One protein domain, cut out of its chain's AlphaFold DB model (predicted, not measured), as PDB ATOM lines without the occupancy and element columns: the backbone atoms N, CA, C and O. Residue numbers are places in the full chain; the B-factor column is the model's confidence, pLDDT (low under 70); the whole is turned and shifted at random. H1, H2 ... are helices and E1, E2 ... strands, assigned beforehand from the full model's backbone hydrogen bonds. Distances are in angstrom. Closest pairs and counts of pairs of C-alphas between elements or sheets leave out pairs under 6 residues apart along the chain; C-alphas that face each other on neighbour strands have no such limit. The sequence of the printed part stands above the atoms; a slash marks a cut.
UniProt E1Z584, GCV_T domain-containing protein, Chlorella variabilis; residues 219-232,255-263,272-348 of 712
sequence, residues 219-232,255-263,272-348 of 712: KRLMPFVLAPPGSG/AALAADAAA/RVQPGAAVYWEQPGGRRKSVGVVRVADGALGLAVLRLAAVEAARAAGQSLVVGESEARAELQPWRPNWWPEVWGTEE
ATOM      1  N   LYS A 219     164.945 259.453 219.628       92.88
ATOM      2  CA  LYS A 219     165.291 258.065 219.946       92.88
ATOM      3  C   LYS A 219     166.171 258.049 221.180       92.88
ATOM      4  O   LYS A 219     167.164 258.766 221.191       92.88
ATOM      5  N   ARG A 220     165.836 257.230 222.169       94.94
ATOM      6  CA  ARG A 220     166.647 257.058 223.378       94.94
ATOM      7  C   ARG A 220     166.739 255.593 223.771       94.94
ATOM      8  O   ARG A 220     165.860 254.795 223.441       94.94
ATOM      9  N   LEU A 221     167.824 255.253 224.450       97.00
ATOM     10  CA  LEU A 221     168.075 253.948 225.033       97.00
ATOM     11  C   LEU A 221     167.157 253.757 226.237       97.00
ATOM     12  O   LEU A 221     167.242 254.509 227.202       97.00
ATOM     13  N   MET A 222     166.285 252.761 226.169       95.19
ATOM     14  CA  MET A 222     165.340 252.412 227.219       95.19
ATOM     15  C   MET A 222     165.597 250.985 227.693       95.19
ATOM     16  O   MET A 222     165.834 250.102 226.858       95.19
ATOM     17  N   PRO A 223     165.528 250.737 229.005       95.25
ATOM     18  CA  PRO A 223     165.509 249.386 229.518       95.25
ATOM     19  C   PRO A 223     164.178 248.699 229.216       95.25
ATOM     20  O   PRO A 223     163.130 249.346 229.125       95.25
ATOM     21  N   PHE A 224     164.235 247.387 229.005       92.50
ATOM     22  CA  PHE A 224     163.068 246.569 228.705       92.50
ATOM     23  C   PHE A 224     163.158 245.185 229.337       92.50
ATOM     24  O   PHE A 224     164.245 244.667 229.593       92.50
ATOM     25  N   VAL A 225     161.989 244.580 229.530       90.25
ATOM     26  CA  VAL A 225     161.837 243.163 229.858       90.25
ATOM     27  C   VAL A 225     161.008 242.481 228.773       90.25
ATOM     28  O   VAL A 225     160.130 243.102 228.167       90.25
ATOM     29  N   LEU A 226     161.321 241.222 228.488       87.62
ATOM     30  CA  LEU A 226     160.544 240.374 227.599       87.62
ATOM     31  C   LEU A 226     159.476 239.638 228.395       87.62
ATOM     32  O   LEU A 226     159.763 239.037 229.428       87.62
ATOM     33  N   ALA A 227     158.258 239.662 227.875       80.19
ATOM     34  CA  ALA A 227     157.146 238.889 228.388       80.19
ATOM     35  C   ALA A 227     156.649 237.905 227.313       80.19
ATOM     36  O   ALA A 227     156.756 238.189 226.110       80.19
ATOM     37  N   PRO A 228     156.100 236.742 227.713       68.81
ATOM     38  CA  PRO A 228     155.443 235.840 226.780       68.81
ATOM     39  C   PRO A 228     154.296 236.554 226.047       68.81
ATOM     40  O   PRO A 228     153.589 237.362 226.666       68.81
ATOM     41  N   PRO A 229     154.080 236.262 224.753       63.16
ATOM     42  CA  PRO A 229     152.979 236.843 223.996       63.16
ATOM     43  C   PRO A 229     151.628 236.477 224.629       63.16
ATOM     44  O   PRO A 229     151.385 235.314 224.949       63.16
ATOM     45  N   GLY A 230     150.755 237.470 224.819       57.41
ATOM     46  CA  GLY A 230     149.435 237.293 225.435       57.41
ATOM     47  C   GLY A 230     149.401 237.447 226.959       57.41
ATOM     48  O   GLY A 230     148.340 237.293 227.555       57.41
ATOM     49  N   SER A 231     150.523 237.804 227.594       55.75
ATOM     50  CA  SER A 231     150.574 238.199 229.015       55.75
ATOM     51  C   SER A 231     150.035 239.612 229.285       55.75
ATOM     52  O   SER A 231     150.133 240.109 230.408       55.75
ATOM     53  N   GLY A 232     149.464 240.259 228.261       49.38
ATOM     54  CA  GLY A 232     148.790 241.549 228.329       49.38
ATOM     55  C   GLY A 232     147.532 241.501 229.191       49.38
ATOM     56  O   GLY A 232     146.418 241.571 228.682       49.38
ATOM     57  N   ALA A 255     158.233 243.351 237.687       60.06
ATOM     58  CA  ALA A 255     158.436 242.366 236.625       60.06
ATOM     59  C   ALA A 255     159.898 242.290 236.145       60.06
ATOM     60  O   ALA A 255     160.396 241.201 235.876       60.06
ATOM     61  N   ALA A 256     160.606 243.423 236.079       68.62
ATOM     62  CA  ALA A 256     162.022 243.458 235.727       68.62
ATOM     63  C   ALA A 256     162.896 242.901 236.862       68.62
ATOM     64  O   ALA A 256     163.811 242.133 236.586       68.62
ATOM     65  N   LEU A 257     162.575 243.201 238.127       73.12
ATOM     66  CA  LEU A 257     163.243 242.607 239.296       73.12
ATOM     67  C   LEU A 257     162.994 241.094 239.404       73.12
ATOM     68  O   LEU A 257     163.899 240.339 239.741       73.12
ATOM     69  N   ALA A 258     161.783 240.631 239.083       68.94
ATOM     70  CA  ALA A 258     161.443 239.210 239.065       68.94
ATOM     71  C   ALA A 258     162.149 238.467 237.922       68.94
ATOM     72  O   ALA A 258     162.693 237.386 238.142       68.94
ATOM     73  N   ALA A 259     162.189 239.057 236.723       65.38
ATOM     74  CA  ALA A 259     162.976 238.535 235.607       65.38
ATOM     75  C   ALA A 259     164.474 238.510 235.942       65.38
ATOM     76  O   ALA A 259     165.185 237.586 235.549       65.38
ATOM     77  N   ASP A 260     164.947 239.498 236.705       69.44
ATOM     78  CA  ASP A 260     166.316 239.540 237.198       69.44
ATOM     79  C   ASP A 260     166.632 238.408 238.171       69.44
ATOM     80  O   ASP A 260     167.546 237.620 237.925       69.44
ATOM     81  N   ALA A 261     165.803 238.243 239.198       67.25
ATOM     82  CA  ALA A 261     165.926 237.163 240.165       67.25
ATOM     83  C   ALA A 261     165.833 235.768 239.513       67.25
ATOM     84  O   ALA A 261     166.602 234.875 239.866       67.25
ATOM     85  N   ALA A 262     164.937 235.574 238.539       64.50
ATOM     86  CA  ALA A 262     164.789 234.306 237.816       64.50
ATOM     87  C   ALA A 262     166.022 233.970 236.958       64.50
ATOM     88  O   ALA A 262     166.478 232.823 236.934       64.50
ATOM     89  N   ALA A 263     166.607 234.973 236.297       65.56
ATOM     90  CA  ALA A 263     167.840 234.799 235.537       65.56
ATOM     91  C   ALA A 263     169.037 234.469 236.443       65.56
ATOM     92  O   ALA A 263     169.822 233.581 236.107       65.56
ATOM     93  N   ARG A 272     165.176 234.297 224.259       66.44
ATOM     94  CA  ARG A 272     166.411 235.076 224.097       66.44
ATOM     95  C   ARG A 272     166.303 235.964 222.868       66.44
ATOM     96  O   ARG A 272     165.966 235.489 221.787       66.44
ATOM     97  N   VAL A 273     166.650 237.235 223.025       78.75
ATOM     98  CA  VAL A 273     166.772 238.195 221.923       78.75
ATOM     99  C   VAL A 273     168.243 238.540 221.727       78.75
ATOM    100  O   VAL A 273     169.006 238.609 222.687       78.75
ATOM    101  N   GLN A 274     168.656 238.735 220.476       83.88
ATOM    102  CA  GLN A 274     170.027 239.116 220.148       83.88
ATOM    103  C   GLN A 274     170.164 240.643 220.012       83.88
ATOM    104  O   GLN A 274     169.249 241.297 219.497       83.88
ATOM    105  N   PRO A 275     171.307 241.226 220.417       88.19
ATOM    106  CA  PRO A 275     171.682 242.579 220.018       88.19
ATOM    107  C   PRO A 275     171.558 242.768 218.500       88.19
ATOM    108  O   PRO A 275     171.931 241.894 217.725       88.19
ATOM    109  N   GLY A 276     171.016 243.906 218.072       88.44
ATOM    110  CA  GLY A 276     170.724 244.206 216.668       88.44
ATOM    111  C   GLY A 276     169.312 243.827 216.214       88.44
ATOM    112  O   GLY A 276     168.892 244.274 215.147       88.44
ATOM    113  N   ALA A 277     168.541 243.081 217.015       90.31
ATOM    114  CA  ALA A 277     167.159 242.747 216.677       90.31
ATOM    115  C   ALA A 277     166.278 244.004 216.568       90.31
ATOM    116  O   ALA A 277     166.292 244.875 217.443       90.31
ATOM    117  N   ALA A 278     165.492 244.094 215.496       92.00
ATOM    118  CA  ALA A 278     164.551 245.186 215.298       92.00
ATOM    119  C   ALA A 278     163.336 245.044 216.227       92.00
ATOM    120  O   ALA A 278     162.790 243.956 216.414       92.00
ATOM    121  N   VAL A 279     162.901 246.176 216.776       92.44
ATOM    122  CA  VAL A 279     161.694 246.295 217.596       92.44
ATOM    123  C   VAL A 279     160.584 246.870 216.730       92.44
ATOM    124  O   VAL A 279     160.778 247.886 216.048       92.44
ATOM    125  N   TYR A 280     159.418 246.236 216.765       91.69
ATOM    126  CA  TYR A 280     158.260 246.620 215.971       91.69
ATOM    127  C   TYR A 280     157.089 247.021 216.862       91.69
ATOM    128  O   TYR A 280     156.888 246.473 217.941       91.69
ATOM    129  N   TRP A 281     156.295 247.964 216.371       89.25
ATOM    130  CA  TRP A 281     154.957 248.243 216.868       89.25
ATOM    131  C   TRP A 281     153.943 247.663 215.879       89.25
ATOM    132  O   TRP A 281     153.974 247.996 214.688       89.25
ATOM    133  N   GLU A 282     153.089 246.762 216.362       83.69
ATOM    134  CA  GLU A 282     151.984 246.184 215.595       83.69
ATOM    135  C   GLU A 282     150.739 247.061 215.744       83.69
ATOM    136  O   GLU A 282     150.134 247.152 216.809       83.69
ATOM    137  N   GLN A 283     150.373 247.740 214.659       79.38
ATOM    138  CA  GLN A 283     149.212 248.622 214.619       79.38
ATOM    139  C   GLN A 283     147.930 247.835 214.296       79.38
ATOM    140  O   GLN A 283     148.002 246.754 213.695       79.38
ATOM    141  N   PRO A 284     146.737 248.381 214.618       67.75
ATOM    142  CA  PRO A 284     145.470 247.772 214.224       67.75
ATOM    143  C   PRO A 284     145.436 247.543 212.704       67.75
ATOM    144  O   PRO A 284     145.772 248.438 211.928       67.75
ATOM    145  N   GLY A 285     145.069 246.333 212.273       68.50
ATOM    146  CA  GLY A 285     145.088 245.939 210.857       68.50
ATOM    147  C   GLY A 285     146.380 245.259 210.379       68.50
ATOM    148  O   GLY A 285     146.588 245.141 209.175       68.50
ATOM    149  N   GLY A 286     147.254 244.816 211.292       69.62
ATOM    150  CA  GLY A 286     148.392 243.937 210.976       69.62
ATOM    151  C   GLY A 286     149.612 244.638 210.367       69.62
ATOM    152  O   GLY A 286     150.558 243.977 209.940       69.62
ATOM    153  N   ARG A 287     149.629 245.977 210.327       78.81
ATOM    154  CA  ARG A 287     150.799 246.745 209.873       78.81
ATOM    155  C   ARG A 287     151.876 246.762 210.958       78.81
ATOM    156  O   ARG A 287     151.632 247.217 212.073       78.81
ATOM    157  N   ARG A 288     153.089 246.324 210.605       83.44
ATOM    158  CA  ARG A 288     154.288 246.424 211.452       83.44
ATOM    159  C   ARG A 288     155.083 247.678 211.116       83.44
ATOM    160  O   ARG A 288     155.506 247.865 209.978       83.44
ATOM    161  N   LYS A 289     155.351 248.508 212.123       88.06
ATOM    162  CA  LYS A 289     156.236 249.674 212.011       88.06
ATOM    163  C   LYS A 289     157.484 249.445 212.854       88.06
ATOM    164  O   LYS A 289     157.370 249.189 214.046       88.06
ATOM    165  N   SER A 290     158.672 249.561 212.263       91.38
ATOM    166  CA  SER A 290     159.919 249.527 213.039       91.38
ATOM    167  C   SER A 290     160.020 250.776 213.922       91.38
ATOM    168  O   SER A 290     159.912 251.910 213.438       91.38
ATOM    169  N   VAL A 291     160.197 250.561 215.224       92.69
ATOM    170  CA  VAL A 291     160.258 251.618 216.245       92.69
ATOM    171  C   VAL A 291     161.620 251.729 216.914       92.69
ATOM    172  O   VAL A 291     161.897 252.754 217.533       92.69
ATOM    173  N   GLY A 292     162.489 250.730 216.763       93.94
ATOM    174  CA  GLY A 292     163.795 250.737 217.402       93.94
ATOM    175  C   GLY A 292     164.607 249.473 217.168       93.94
ATOM    176  O   GLY A 292     164.247 248.639 216.338       93.94
ATOM    177  N   VAL A 293     165.717 249.361 217.893       94.88
ATOM    178  CA  VAL A 293     166.664 248.242 217.801       94.88
ATOM    179  C   VAL A 293     167.176 247.885 219.195       94.88
ATOM    180  O   VAL A 293     167.531 248.772 219.974       94.88
ATOM    181  N   VAL A 294     167.246 246.591 219.497       94.50
ATOM    182  CA  VAL A 294     167.845 246.059 220.726       94.50
ATOM    183  C   VAL A 294     169.360 246.255 220.685       94.50
ATOM    184  O   VAL A 294     170.011 245.938 219.691       94.50
ATOM    185  N   ARG A 295     169.939 246.795 221.759       94.06
ATOM    186  CA  ARG A 295     171.387 247.034 221.891       94.06
ATOM    187  C   ARG A 295     172.043 246.076 222.859       94.06
ATOM    188  O   ARG A 295     173.090 245.525 222.551       94.06
ATOM    189  N   VAL A 296     171.395 245.840 223.988       92.38
ATOM    190  CA  VAL A 296     171.889 244.945 225.026       92.38
ATOM    191  C   VAL A 296     170.810 243.925 225.336       92.38
ATOM    192  O   VAL A 296     169.644 244.286 225.467       92.38
ATOM    193  N   ALA A 297     171.206 242.662 225.459       88.88
ATOM    194  CA  ALA A 297     170.347 241.587 225.926       88.88
ATOM    195  C   ALA A 297     171.091 240.737 226.964       88.88
ATOM    196  O   ALA A 297     172.281 240.442 226.810       88.88
ATOM    197  N   ASP A 298     170.387 240.372 228.029       86.06
ATOM    198  CA  ASP A 298     170.829 239.488 229.102       86.06
ATOM    199  C   ASP A 298     169.627 238.667 229.610       86.06
ATOM    200  O   ASP A 298     168.931 239.039 230.560       86.06
ATOM    201  N   GLY A 299     169.350 237.554 228.923       83.06
ATOM    202  CA  GLY A 299     168.116 236.788 229.128       83.06
ATOM    203  C   GLY A 299     166.896 237.584 228.659       83.06
ATOM    204  O   GLY A 299     166.919 238.164 227.571       83.06
ATOM    205  N   ALA A 300     165.863 237.648 229.500       83.81
ATOM    206  CA  ALA A 300     164.667 238.459 229.267       83.81
ATOM    207  C   ALA A 300     164.865 239.974 229.498       83.81
ATOM    208  O   ALA A 300     163.986 240.758 229.151       83.81
ATOM    209  N   LEU A 301     165.986 240.402 230.081       88.00
ATOM    210  CA  LEU A 301     166.275 241.801 230.416       88.00
ATOM    211  C   LEU A 301     167.212 242.425 229.368       88.00
ATOM    212  O   LEU A 301     168.150 241.775 228.903       88.00
ATOM    213  N   GLY A 302     167.016 243.693 229.002       92.69
ATOM    214  CA  GLY A 302     167.896 244.348 228.033       92.69
ATOM    215  C   GLY A 302     167.726 245.857 227.898       92.69
ATOM    216  O   GLY A 302     166.939 246.479 228.604       92.69
ATOM    217  N   LEU A 303     168.480 246.443 226.962       95.81
ATOM    218  CA  LEU A 303     168.397 247.851 226.563       95.81
ATOM    219  C   LEU A 303     168.114 247.950 225.063       95.81
ATOM    220  O   LEU A 303     168.773 247.288 224.254       95.81
ATOM    221  N   ALA A 304     167.171 248.799 224.670       96.25
ATOM    222  CA  ALA A 304     166.825 249.047 223.274       96.25
ATOM    223  C   ALA A 304     166.776 250.545 222.989       96.25
ATOM    224  O   ALA A 304     166.264 251.322 223.786       96.25
ATOM    225  N   VAL A 305     167.276 250.965 221.827       96.75
ATOM    226  CA  VAL A 305     167.097 252.344 221.358       96.75
ATOM    227  C   VAL A 305     165.744 252.426 220.665       96.75
ATOM    228  O   VAL A 305     165.565 251.840 219.595       96.75
ATOM    229  N   LEU A 306     164.800 253.146 221.268       95.31
ATOM    230  CA  LEU A 306     163.406 253.231 220.831       95.31
ATOM    231  C   LEU A 306     163.020 254.671 220.480       95.31
ATOM    232  O   LEU A 306     163.504 255.624 221.087       95.31
ATOM    233  N   ARG A 307     162.125 254.836 219.500       93.06
ATOM    234  CA  ARG A 307     161.488 256.125 219.184       93.06
ATOM    235  C   ARG A 307     160.452 256.473 220.250       93.06
ATOM    236  O   ARG A 307     159.425 255.803 220.311       93.06
ATOM    237  N   LEU A 308     160.680 257.542 221.011       90.06
ATOM    238  CA  LEU A 308     159.870 257.907 222.182       90.06
ATOM    239  C   LEU A 308     158.381 258.059 221.847       90.06
ATOM    240  O   LEU A 308     157.558 257.337 222.404       90.06
ATOM    241  N   ALA A 309     158.053 258.861 220.831       85.50
ATOM    242  CA  ALA A 309     156.671 259.063 220.390       85.50
ATOM    243  C   ALA A 309     155.959 257.760 219.977       85.50
ATOM    244  O   ALA A 309     154.748 257.629 220.124       85.50
ATOM    245  N   ALA A 310     156.694 256.770 219.456       87.12
ATOM    246  CA  ALA A 310     156.103 255.485 219.090       87.12
ATOM    247  C   ALA A 310     155.848 254.593 220.314       87.12
ATOM    248  O   ALA A 310     154.851 253.879 220.333       87.12
ATOM    249  N   VAL A 311     156.724 254.647 221.325       88.25
ATOM    250  CA  VAL A 311     156.518 253.955 222.608       88.25
ATOM    251  C   VAL A 311     155.300 254.533 223.324       88.25
ATOM    252  O   VAL A 311     154.440 253.782 223.777       88.25
ATOM    253  N   GLU A 312     155.191 255.858 223.380       85.06
ATOM    254  CA  GLU A 312     154.060 256.549 224.004       85.06
ATOM    255  C   GLU A 312     152.747 256.276 223.266       85.06
ATOM    256  O   GLU A 312     151.753 255.939 223.904       85.06
ATOM    257  N   ALA A 313     152.749 256.321 221.929       83.56
ATOM    258  CA  ALA A 313     151.572 255.994 221.129       83.56
ATOM    259  C   ALA A 313     151.126 254.532 221.303       83.56
ATOM    260  O   ALA A 313     149.931 254.274 221.444       83.56
ATOM    261  N   ALA A 314     152.067 253.580 221.330       83.56
ATOM    262  CA  ALA A 314     151.760 252.174 221.590       83.56
ATOM    263  C   ALA A 314     151.153 251.994 222.990       83.56
ATOM    264  O   ALA A 314     150.108 251.361 223.133       83.56
ATOM    265  N   ARG A 315     151.742 252.638 224.006       82.81
ATOM    266  CA  ARG A 315     151.245 252.610 225.388       82.81
ATOM    267  C   ARG A 315     149.845 253.209 225.516       82.81
ATOM    268  O   ARG A 315     148.988 252.601 226.148       82.81
ATOM    269  N   ALA A 316     149.600 254.365 224.898       77.69
ATOM    270  CA  ALA A 316     148.297 255.028 224.898       77.69
ATOM    271  C   ALA A 316     147.216 254.195 224.189       77.69
ATOM    272  O   ALA A 316     146.055 254.224 224.583       77.69
ATOM    273  N   ALA A 317     147.603 253.421 223.171       80.00
ATOM    274  CA  ALA A 317     146.719 252.499 222.466       80.00
ATOM    275  C   ALA A 317     146.526 251.147 223.185       80.00
ATOM    276  O   ALA A 317     145.784 250.306 222.680       80.00
ATOM    277  N   GLY A 318     147.199 250.905 224.320       78.44
ATOM    278  CA  GLY A 318     147.188 249.606 225.003       78.44
ATOM    279  C   GLY A 318     147.847 248.484 224.189       78.44
ATOM    280  O   GLY A 318     147.453 247.328 224.305       78.44
ATOM    281  N   GLN A 319     148.807 248.821 223.326       83.00
ATOM    282  CA  GLN A 319     149.478 247.890 222.419       83.00
ATOM    283  C   GLN A 319     150.911 247.608 222.876       83.00
ATOM    284  O   GLN A 319     151.651 248.526 223.236       83.00
ATOM    285  N   SER A 320     151.324 246.343 222.802       81.25
ATOM    286  CA  SER A 320     152.692 245.924 223.120       81.25
ATOM    287  C   SER A 320     153.645 246.154 221.944       81.25
ATOM    288  O   SER A 320     153.275 246.053 220.769       81.25
ATOM    289  N   LEU A 321     154.908 246.439 222.260       89.19
ATOM    290  CA  LEU A 321     155.992 246.339 221.286       89.19
ATOM    291  C   LEU A 321     156.411 244.877 221.169       89.19
ATOM    292  O   LEU A 321     156.303 244.123 222.131       89.19
ATOM    293  N   VAL A 322     156.908 244.473 220.005       89.75
ATOM    294  CA  VAL A 322     157.298 243.082 219.755       89.75
ATOM    295  C   VAL A 322     158.693 242.985 219.162       89.75
ATOM    296  O   VAL A 322     159.125 243.840 218.381       89.75
ATOM    297  N   VAL A 323     159.384 241.904 219.514       88.00
ATOM    298  CA  VAL A 323     160.670 241.515 218.930       88.00
ATOM    299  C   VAL A 323     160.582 240.077 218.424       88.00
ATOM    300  O   VAL A 323     159.901 239.242 219.016       88.00
ATOM    301  N   GLY A 324     161.261 239.802 217.308       76.69
ATOM    302  CA  GLY A 324     161.289 238.486 216.670       76.69
ATOM    303  C   GLY A 324     160.291 238.313 215.518       76.69
ATOM    304  O   GLY A 324     159.402 239.140 215.259       76.69
ATOM    305  N   GLU A 325     160.469 237.210 214.796       67.94
ATOM    306  CA  GLU A 325     159.667 236.820 213.635       67.94
ATOM    307  C   GLU A 325     158.806 235.583 213.935       67.94
ATOM    308  O   GLU A 325     159.176 234.728 214.738       67.94
ATOM    309  N   SER A 326     157.651 235.507 213.264       63.38
ATOM    310  CA  SER A 326     156.714 234.371 213.229       63.38
ATOM    311  C   SER A 326     156.422 233.679 214.573       63.38
ATOM    312  O   SER A 326     155.510 234.133 215.263       63.38
ATOM    313  N   GLU A 327     157.160 232.621 214.931       52.44
ATOM    314  CA  GLU A 327     156.893 231.719 216.067       52.44
ATOM    315  C   GLU A 327     157.726 232.025 217.327       52.44
ATOM    316  O   GLU A 327     157.367 231.590 218.416       52.44
ATOM    317  N   ALA A 328     158.795 232.823 217.220       62.22
ATOM    318  CA  ALA A 328     159.654 233.218 218.347       62.22
ATOM    319  C   ALA A 328     159.365 234.659 218.811       62.22
ATOM    320  O   ALA A 328     160.279 235.432 219.107       62.22
ATOM    321  N   ARG A 329     158.085 235.054 218.800       76.19
ATOM    322  CA  ARG A 329     157.655 236.412 219.161       76.19
ATOM    323  C   ARG A 329     157.673 236.602 220.668       76.19
ATOM    324  O   ARG A 329     157.154 235.773 221.409       76.19
ATOM    325  N   ALA A 330     158.188 237.747 221.088       83.19
ATOM    326  CA  ALA A 330     158.140 238.184 222.470       83.19
ATOM    327  C   ALA A 330     157.614 239.607 222.558       83.19
ATOM    328  O   ALA A 330     157.946 240.451 221.718       83.19
ATOM    329  N   GLU A 331     156.810 239.866 223.583       87.75
ATOM    330  CA  GLU A 331     156.393 241.220 223.910       87.75
ATOM    331  C   GLU A 331     157.532 241.920 224.642       87.75
ATOM    332  O   GLU A 331     158.059 241.419 225.632       87.75
ATOM    333  N   LEU A 332     157.931 243.079 224.133       89.81
ATOM    334  CA  LEU A 332     158.934 243.938 224.733       89.81
ATOM    335  C   LEU A 332     158.211 245.024 225.519       89.81
ATOM    336  O   LEU A 332     157.489 245.844 224.951       89.81
ATOM    337  N   GLN A 333     158.435 245.037 226.829       89.44
ATOM    338  CA  GLN A 333     157.871 246.019 227.745       89.44
ATOM    339  C   GLN A 333     158.979 246.986 228.175       89.44
ATOM    340  O   GLN A 333     159.753 246.666 229.084       89.44
ATOM    341  N   PRO A 334     159.121 248.150 227.510       91.81
ATOM    342  CA  PRO A 334     160.099 249.142 227.917       91.81
ATOM    343  C   PRO A 334     159.546 249.984 229.069       91.81
ATOM    344  O   PRO A 334     158.344 250.254 229.135       91.81
ATOM    345  N   TRP A 335     160.424 250.476 229.937       90.44
ATOM    346  CA  TRP A 335     160.048 251.483 230.929       90.44
ATOM    347  C   TRP A 335     160.942 252.710 230.846       90.44
ATOM    348  O   TRP A 335     162.064 252.675 230.342       90.44
ATOM    349  N   ARG A 336     160.405 253.825 231.335       89.25
ATOM    350  CA  ARG A 336     161.146 255.070 231.495       89.25
ATOM    351  C   ARG A 336     161.956 254.986 232.795       89.25
ATOM    352  O   ARG A 336     161.335 254.787 233.841       89.25
ATOM    353  N   PRO A 337     163.290 255.144 232.766       90.00
ATOM    354  CA  PRO A 337     164.075 255.289 233.986       90.00
ATOM    355  C   PRO A 337     163.630 256.513 234.800       90.00
ATOM    356  O   PRO A 337     163.230 257.532 234.241       90.00
ATOM    357  N   ASN A 338     163.704 256.416 236.123       82.81
ATOM    358  CA  ASN A 338     163.258 257.454 237.060       82.81
ATOM    359  C   ASN A 338     164.087 258.748 237.000       82.81
ATOM    360  O   ASN A 338     163.547 259.827 237.203       82.81
ATOM    361  N   TRP A 339     165.380 258.640 236.705       88.38
ATOM    362  CA  TRP A 339     166.308 259.768 236.614       88.38
ATOM    363  C   TRP A 339     166.140 260.589 235.327       88.38
ATOM    364  O   TRP A 339     166.774 261.632 235.178       88.38
ATOM    365  N   TRP A 340     165.306 260.143 234.379       90.12
ATOM    366  CA  TRP A 340     165.048 260.901 233.156       90.12
ATOM    367  C   TRP A 340     164.343 262.228 233.467       90.12
ATOM    368  O   TRP A 340     163.248 262.197 234.034       90.12
ATOM    369  N   PRO A 341     164.873 263.375 232.998       85.31
ATOM    370  CA  PRO A 341     164.195 264.665 233.105       85.31
ATOM    371  C   PRO A 341     162.785 264.609 232.514       85.31
ATOM    372  O   PRO A 341     162.606 264.017 231.452       85.31
ATOM    373  N   GLU A 342     161.795 265.249 233.139       78.06
ATOM    374  CA  GLU A 342     160.388 265.206 232.691       78.06
ATOM    375  C   GLU A 342     160.207 265.633 231.226       78.06
ATOM    376  O   GLU A 342     159.443 265.016 230.488       78.06
ATOM    377  N   VAL A 343     161.004 266.606 230.776       74.94
ATOM    378  CA  VAL A 343     161.001 267.157 229.409       74.94
ATOM    379  C   VAL A 343     161.387 266.156 228.310       74.94
ATOM    380  O   VAL A 343     161.189 266.412 227.125       74.94
ATOM    381  N   TRP A 344     161.986 265.008 228.641       81.81
ATOM    382  CA  TRP A 344     162.301 264.001 227.625       81.81
ATOM    383  C   TRP A 344     161.041 263.228 227.227       81.81
ATOM    384  O   TRP A 344     160.470 262.534 228.058       81.81
ATOM    385  N   GLY A 345     160.648 263.283 225.954       65.94
ATOM    386  CA  GLY A 345     159.472 262.572 225.419       65.94
ATOM    387  C   GLY A 345     158.273 263.478 225.139       65.94
ATOM    388  O   GLY A 345     157.482 263.173 224.257       65.94
ATOM    389  N   THR A 346     158.197 264.656 225.764       60.12
ATOM    390  CA  THR A 346     157.147 265.642 225.490       60.12
ATOM    391  C   THR A 346     157.464 266.426 224.208       60.12
ATOM    392  O   THR A 346     158.256 267.365 224.187       60.12
ATOM    393  N   GLU A 347     156.860 266.037 223.081       55.06
ATOM    394  CA  GLU A 347     157.071 266.711 221.783       55.06
ATOM    395  C   GLU A 347     156.421 268.116 221.689       55.06
ATOM    396  O   GLU A 347     156.600 268.808 220.681       55.06
ATOM    397  N   GLU A 348     155.709 268.580 222.725       47.44
ATOM    398  CA  GLU A 348     154.960 269.849 222.707       47.44
ATOM    399  C   GLU A 348     155.852 271.109 222.673       47.44
ATOM    400  O   GLU A 348     155.487 272.104 222.044       47.44
TER     401      GLU A 348
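Overview. This is residues 219 to 232, 255 to 263 and 272 to 348 of the 712 residues of the protein "GCV_T domain-containing protein" of Chlorella variabilis (UniProt E1Z584). Six strands close into a small barrel, E1 E4 E3 E2 E5 E6 and back to E1, with two short helices, H1 and H2, packed on its outside at different places. After E6 a tail with no named element leads away, and its residues 338 to 343 stick out. The 100 printed residues hold, in chain order, E1 H1 E2 E3 E4 H2 E5 E6; neighbour strands are antiparallel and the class is mixed. The whole is compact, radius of gyration of the C-alphas 13.1 A, spanning 38 by 35 by 25 A.

Along the chain. E1, residues 219 to 227, begins at C-alpha (165.291, 258.065, 219.946), runs 22.5 A and bends by 60 degrees at residue 223. E3, residues 288 to 298, runs 25.2 A and bends by 70 degrees at residue 295. E4 is residues 301 to 307, 18.8 A; E2 278 to 282; E5 321 to 323; E6 330 to 334, ending at C-alpha (160.099, 249.142, 227.917). H1 is residues 255 to 263, H2 308 to 316.

Arrangement. E2, E3 and E4 form a meander, each the antiparallel neighbour of the one before, with N 281 to O 289 at 2.8 A and N 295 to O 303 at 2.8 A. E1 pairs with E4, N 222 to O 304 at 2.8 A, and E6, N 227 to O 331 at 2.9 A. E5 pairs with E2, N 280 to O 322 at 2.9 A, and E6, N 332 to O 321 at 2.8 A. H1, outside the barrel at a height over the sheet of 8.6 A, touches E1, closest C-alphas Val 225 and Ala 256, 5.9 A. H2, also outside the barrel, is on it at a height over the sheet of 8.2 A; its closest C-alpha pair with E3 is that of Val 291 and Ala 310, 6.3 A. H1 and H2 are apart. In both, every O i to N i+4 pair is within hydrogen-bond range.

Size, cuts and confidence. The farthest C-alphas, Ala 262 and Glu 348, are 39.9 A apart. Residues 233 to 254 and 264 to 271 are not printed, with C-alpha gaps of 12.7 A and 11.5 A. Of the links printed whole, none is long. Mean pLDDT of the printed part is 81.3; 25 residues are under 70, among them 228 to 232 and 345 to 348.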